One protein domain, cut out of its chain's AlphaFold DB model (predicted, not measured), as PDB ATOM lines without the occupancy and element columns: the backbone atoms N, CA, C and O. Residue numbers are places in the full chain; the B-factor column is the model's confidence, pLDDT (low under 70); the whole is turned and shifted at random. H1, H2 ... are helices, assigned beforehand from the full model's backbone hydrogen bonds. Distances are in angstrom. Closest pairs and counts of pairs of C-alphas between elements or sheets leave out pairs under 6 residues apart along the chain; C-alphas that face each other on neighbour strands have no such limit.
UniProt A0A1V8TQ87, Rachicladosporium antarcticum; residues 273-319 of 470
ATOM      1  N   ARG A 273     197.951 210.858 284.086       75.38
ATOM      2  CA  ARG A 273     199.064 210.267 284.847       75.38
ATOM      3  C   ARG A 273     198.839 208.779 285.123       75.38
ATOM      4  O   ARG A 273     199.781 207.988 285.042       75.38
ATOM      5  N   ALA A 274     197.605 208.374 285.422       77.88
ATOM      6  CA  ALA A 274     197.247 206.971 285.604       77.88
ATOM      7  C   ALA A 274     197.318 206.189 284.282       77.88
ATOM      8  O   ALA A 274     197.792 205.050 284.268       77.88
ATOM      9  N   ALA A 275     196.902 206.787 283.166       79.81
ATOM     10  CA  ALA A 275     196.976 206.195 281.837       79.81
ATOM     11  C   ALA A 275     198.428 206.059 281.354       79.81
ATOM     12  O   ALA A 275     198.804 205.001 280.854       79.81
ATOM     13  N   GLU A 276     199.272 207.066 281.575       79.81
ATOM     14  CA  GLU A 276     200.705 207.019 281.272       79.81
ATOM     15  C   GLU A 276     201.437 205.990 282.138       79.81
ATOM     16  O   GLU A 276     202.253 205.218 281.626       79.81
ATOM     17  N   ALA A 277     201.108 205.909 283.432       76.38
ATOM     18  CA  ALA A 277     201.646 204.882 284.318       76.38
ATOM     19  C   ALA A 277     201.229 203.474 283.866       76.38
ATOM     20  O   ALA A 277     202.068 202.572 283.820       76.38
ATOM     21  N   ARG A 278     199.965 203.278 283.466       78.69
ATOM     22  CA  ARG A 278     199.475 202.006 282.905       78.69
ATOM     23  C   ARG A 278     200.167 201.668 281.582       78.69
ATOM     24  O   ARG A 278     200.642 200.547 281.425       78.69
ATOM     25  N   ALA A 279     200.325 202.635 280.681       81.75
ATOM     26  CA  ALA A 279     200.994 202.442 279.396       81.75
ATOM     27  C   ALA A 279     202.494 202.136 279.550       81.75
ATOM     28  O   ALA A 279     203.048 201.322 278.808       81.75
ATOM     29  N   ARG A 280     203.176 202.757 280.523       81.50
ATOM     30  CA  ARG A 280     204.577 202.446 280.843       81.50
ATOM     31  C   ARG A 280     204.709 201.039 281.425       81.50
ATOM     32  O   ARG A 280     205.581 200.294 280.980       81.50
ATOM     33  N   ARG A 281     203.814 200.658 282.341       77.94
ATOM     34  CA  ARG A 281     203.766 199.309 282.928       77.94
ATOM     35  C   ARG A 281     203.501 198.238 281.874       77.94
ATOM     36  O   ARG A 281     204.159 197.210 281.899       77.94
ATOM     37  N   GLU A 282     202.613 198.482 280.913       80.56
ATOM     38  CA  GLU A 282     202.355 197.535 279.821       80.56
ATOM     39  C   GLU A 282     203.574 197.380 278.898       80.56
ATOM     40  O   GLU A 282     203.939 196.266 278.519       80.56
ATOM     41  N   LYS A 283     204.273 198.481 278.584       81.94
ATOM     42  CA  LYS A 283     205.522 198.434 277.806       81.94
ATOM     43  C   LYS A 283     206.625 197.663 278.526       81.94
ATOM     44  O   LYS A 283     207.369 196.938 277.868       81.94
ATOM     45  N   GLU A 284     206.737 197.820 279.839       78.69
ATOM     46  CA  GLU A 284     207.709 197.099 280.663       78.69
ATOM     47  C   GLU A 284     207.321 195.626 280.833       78.69
ATOM     48  O   GLU A 284     208.157 194.747 280.653       78.69
ATOM     49  N   ALA A 285     206.037 195.327 281.045       75.88
ATOM     50  CA  ALA A 285     205.517 193.962 281.089       75.88
ATOM     51  C   ALA A 285     205.717 193.222 279.760       75.88
ATOM     52  O   ALA A 285     205.982 192.021 279.765       75.88
ATOM     53  N   ARG A 286     205.636 193.937 278.629       77.88
ATOM     54  CA  ARG A 286     205.908 193.396 277.293       77.88
ATOM     55  C   ARG A 286     207.396 193.148 277.051       77.88
ATOM     56  O   ARG A 286     207.732 192.181 276.380       77.88
ATOM     57  N   GLN A 287     208.275 194.001 277.579       78.75
ATOM     58  CA  GLN A 287     209.729 193.798 277.505       78.75
ATOM     59  C   GLN A 287     210.193 192.658 278.420       78.75
ATOM     60  O   GLN A 287     211.057 191.880 278.033       78.75
ATOM     61  N   ASN A 288     209.566 192.520 279.588       80.12
ATOM     62  CA  ASN A 288     209.854 191.478 280.573       80.12
ATOM     63  C   ASN A 288     209.087 190.167 280.326       80.12
ATOM     64  O   ASN A 288     209.161 189.262 281.154       80.12
ATOM     65  N   ALA A 289     208.320 190.050 279.238       80.31
ATOM     66  CA  ALA A 289     207.621 188.813 278.910       80.31
ATOM     67  C   ALA A 289     208.600 187.791 278.319       80.31
ATOM     68  O   ALA A 289     209.260 188.075 277.316       80.31
ATOM     69  N   LEU A 290     208.665 186.589 278.903       78.88
ATOM     70  CA  LEU A 290     209.448 185.512 278.309       78.88
ATOM     71  C   LEU A 290     208.850 185.098 276.949       78.88
ATOM     72  O   LEU A 290     207.626 185.030 276.791       78.88
ATOM     73  N   PRO A 291     209.697 184.780 275.955       81.06
ATOM     74  CA  PRO A 291     209.245 184.277 274.665       81.06
ATOM     75  C   PRO A 291     208.357 183.024 274.756       81.06
ATOM     76  O   PRO A 291     208.516 182.171 275.632       81.06
ATOM     77  N   GLU A 292     207.462 182.862 273.780       72.88
ATOM     78  CA  GLU A 292     206.470 181.776 273.739       72.88
ATOM     79  C   GLU A 292     207.083 180.361 273.746       72.88
ATOM     80  O   GLU A 292     206.524 179.446 274.341       72.88
ATOM     81  N   TRP A 293     208.266 180.180 273.152       72.69
ATOM     82  CA  TRP A 293     208.965 178.887 273.083       72.69
ATOM     83  C   TRP A 293     209.598 178.441 274.413       72.69
ATOM     84  O   TRP A 293     209.941 177.271 274.564       72.69
ATOM     85  N   ILE A 294     209.756 179.364 275.370       77.81
ATOM     86  CA  ILE A 294     210.209 179.067 276.738       77.81
ATOM     87  C   ILE A 294     208.999 178.801 277.641       77.81
ATOM     88  O   ILE A 294     209.043 177.919 278.502       77.81
ATOM     89  N   SER A 295     207.902 179.531 277.426       78.00
ATOM     90  CA  SER A 295     206.683 179.416 278.233       78.00
ATOM     91  C   SER A 295     205.786 178.239 277.833       78.00
ATOM     92  O   SER A 295     205.095 177.696 278.695       78.00
ATOM     93  N   LYS A 296     205.830 177.782 276.574       79.31
ATOM     94  CA  LYS A 296     205.026 176.660 276.063       79.31
ATOM     95  C   LYS A 296     205.910 175.554 275.483       79.31
ATOM     96  O   LYS A 296     206.810 175.810 274.687       79.31
ATOM     97  N   SER A 297     205.639 174.309 275.875       79.62
ATOM     98  CA  SER A 297     206.325 173.122 275.353       79.62
ATOM     99  C   SER A 297     206.046 172.960 273.859       79.62
ATOM    100  O   SER A 297     204.893 172.890 273.441       79.62
ATOM    101  N   THR A 298     207.092 172.834 273.042       68.75
ATOM    102  CA  THR A 298     206.984 172.715 271.575       68.75
ATOM    103  C   THR A 298     206.403 171.378 271.097       68.75
ATOM    104  O   THR A 298     206.152 171.224 269.906       68.75
ATOM    105  N   ILE A 299     206.194 170.408 271.995       68.56
ATOM    106  CA  ILE A 299     205.724 169.055 271.642       68.56
ATOM    107  C   ILE A 299     204.281 168.809 272.101       68.56
ATOM    108  O   ILE A 299     203.554 168.079 271.432       68.56
ATOM    109  N   THR A 300     203.837 169.430 273.199       67.31
ATOM    110  CA  THR A 300     202.474 169.237 273.732       67.31
ATOM    111  C   THR A 300     201.667 170.525 273.882       67.31
ATOM    112  O   THR A 300     200.473 170.457 274.140       67.31
ATOM    113  N   GLY A 301     202.272 171.706 273.696       70.31
ATOM    114  CA  GLY A 301     201.598 172.997 273.881       70.31
ATOM    115  C   GLY A 301     201.299 173.348 275.344       70.31
ATOM    116  O   GLY A 301     200.841 174.457 275.619       70.31
ATOM    117  N   ASP A 302     201.590 172.437 276.277       77.12
ATOM    118  CA  ASP A 302     201.414 172.652 277.708       77.12
ATOM    119  C   ASP A 302     202.403 173.696 278.232       77.12
ATOM    120  O   ASP A 302     203.551 173.790 277.778       77.12
ATOM    121  N   VAL A 303     201.957 174.475 279.220       76.12
ATOM    122  CA  VAL A 303     202.798 175.460 279.906       76.12
ATOM    123  C   VAL A 303     203.958 174.728 280.580       76.12
ATOM    124  O   VAL A 303     203.751 173.803 281.369       76.12
ATOM    125  N   THR A 304     205.192 175.122 280.265       73.62
ATOM    126  CA  THR A 304     206.384 174.498 280.856       73.62
ATOM    127  C   THR A 304     206.447 174.796 282.357       73.62
ATOM    128  O   THR A 304     205.887 175.783 282.832       73.62
ATOM    129  N   ALA A 305     207.179 173.993 283.138       73.44
ATOM    130  CA  ALA A 305     207.389 174.271 284.566       73.44
ATOM    131  C   ALA A 305     207.987 175.676 284.820       73.44
ATOM    132  O   ALA A 305     207.735 176.283 285.861       73.44
ATOM    133  N   VAL A 306     208.735 176.210 283.845       73.69
ATOM    134  CA  VAL A 306     209.282 177.573 283.857       73.69
ATOM    135  C   VAL A 306     208.194 178.607 283.552       73.69
ATOM    136  O   VAL A 306     208.076 179.578 284.294       73.69
ATOM    137  N   GLY A 307     207.338 178.366 282.553       75.19
ATOM    138  CA  GLY A 307     206.181 179.219 282.259       75.19
ATOM    139  C   GLY A 307     205.145 179.257 283.391       75.19
ATOM    140  O   GLY A 307     204.568 180.304 283.666       75.19
ATOM    141  N   ALA A 308     204.951 178.152 284.118       75.56
ATOM    142  CA  ALA A 308     204.058 178.093 285.278       75.56
ATOM    143  C   ALA A 308     204.631 178.854 286.487       75.56
ATOM    144  O   ALA A 308     203.885 179.481 287.244       75.56
ATOM    145  N   LYS A 309     205.960 178.834 286.657       74.12
ATOM    146  CA  LYS A 309     206.663 179.611 287.686       74.12
ATOM    147  C   LYS A 309     206.610 181.113 287.383       74.12
ATOM    148  O   LYS A 309     206.261 181.881 288.272       74.12
ATOM    149  N   GLU A 310     206.868 181.513 286.138       75.38
ATOM    150  CA  GLU A 310     206.762 182.908 285.684       75.38
ATOM    151  C   GLU A 310     205.319 183.428 285.781       75.38
ATOM    152  O   GLU A 310     205.101 184.535 286.260       75.38
ATOM    153  N   ALA A 311     204.315 182.629 285.402       73.25
ATOM    154  CA  ALA A 311     202.908 183.011 285.531       73.25
ATOM    155  C   ALA A 311     202.496 183.227 286.998       73.25
ATOM    156  O   ALA A 311     201.769 184.171 287.303       73.25
ATOM    157  N   ARG A 312     202.997 182.392 287.920       74.94
ATOM    158  CA  ARG A 312     202.770 182.553 289.364       74.94
ATOM    159  C   ARG A 312     203.475 183.791 289.921       74.94
ATOM    160  O   ARG A 312     202.913 184.473 290.771       74.94
ATOM    161  N   GLU A 313     204.678 184.090 289.444       71.19
ATOM    162  CA  GLU A 313     205.441 185.271 289.853       71.19
ATOM    163  C   GLU A 313     204.849 186.570 289.281       71.19
ATOM    164  O   GLU A 313     204.762 187.573 289.988       71.19
ATOM    165  N   ARG A 314     204.342 186.537 288.041       70.62
ATOM    166  CA  ARG A 314     203.559 187.623 287.433       70.62
ATOM    167  C   ARG A 314     202.274 187.874 288.225       70.62
ATOM    168  O   ARG A 314     202.025 189.016 288.591       70.62
ATOM    169  N   ALA A 315     201.529 186.825 288.574       71.88
ATOM    170  CA  ALA A 315     200.323 186.947 289.394       71.88
ATOM    171  C   ALA A 315     200.616 187.486 290.808       71.88
ATOM    172  O   ALA A 315     199.850 188.290 291.331       71.88
ATOM    173  N   ALA A 316     201.740 187.097 291.422       71.38
ATOM    174  CA  ALA A 316     202.161 187.638 292.716       71.38
ATOM    175  C   ALA A 316     202.549 189.125 292.626       71.38
ATOM    176  O   ALA A 316     202.190 189.910 293.501       71.38
ATOM    177  N   ARG A 317     203.227 189.537 291.547       68.12
ATOM    178  CA  ARG A 317     203.587 190.943 291.297       68.12
ATOM    179  C   ARG A 317     202.362 191.809 291.001       68.12
ATOM    180  O   ARG A 317     202.302 192.949 291.447       68.12
ATOM    181  N   GLU A 318     201.380 191.264 290.288       64.31
ATOM    182  CA  GLU A 318     200.090 191.914 290.031       64.31
ATOM    183  C   GLU A 318     199.243 192.032 291.310       64.31
ATOM    184  O   GLU A 318     198.616 193.066 291.524       64.31
ATOM    185  N   ALA A 319     199.285 191.035 292.203       62.00
ATOM    186  CA  ALA A 319     198.601 191.076 293.497       62.00
ATOM    187  C   ALA A 319     199.241 192.067 294.490       62.00
ATOM    188  O   ALA A 319     198.525 192.756 295.214       62.00
TER     189      ALA A 319
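This is residues 273 to 319 of the 470 residues of a protein of Rachicladosporium antarcticum (UniProt A0A1V8TQ87). Picture a long, loose bend of chain: helix H1 leads in along the long axis, the short helix H2 follows at its far end, and after a loop the helix H3 folds back, its first part packing on H2. The arm of residues 273 to 284 in H1 sticks out and makes much of the length, and H1 touches no other helix. The printed part has 47 residues with three named helices, in the order H1, H2, H3, and no named strand; the class is all helix. The whole is loose, with a radius of gyration of the C-alphas of 13.1 A and spans of 44 by 19 by 11 A.

Find C-alpha 273 at (199.064, 210.267, 284.847); from there H1 runs through residues 273 to 287, 20.9 A from first to last C-alpha. A tight link of 4 residues leads to H2, residues 292 to 295, whose first C-alpha is at (206.470, 181.776, 273.739). After a short link of 9 residues, H3 takes residues 305 to 319, 21.0 A long, and ends at C-alpha 319, (198.601, 191.076, 293.497).

Look first at H1, which is apart from H2 and from H3. Then go to Ser 295 and Gly 307, whose C-alphas, 4.1 A apart, are the closest of H2 and H3. These two helices touch, H3 with residues 306 to 308 alone. In H1 and H3 every O i to N i+4 pair is within hydrogen-bond range; H2 is too short for such a pair, and its one O i to N i+3 pair is within range.

Compare Arg 273 with Ile 299: their C-alphas are the two farthest apart, at 43.8 A. Without residues 273 to 284, which stand free, the body spans 31 by 18 by 10 A. The printed part has no cut, and neither link is long. The mean pLDDT of the printed part is 75.3, and you will find values under 70 at residues 298 to 300 and 317 to 319.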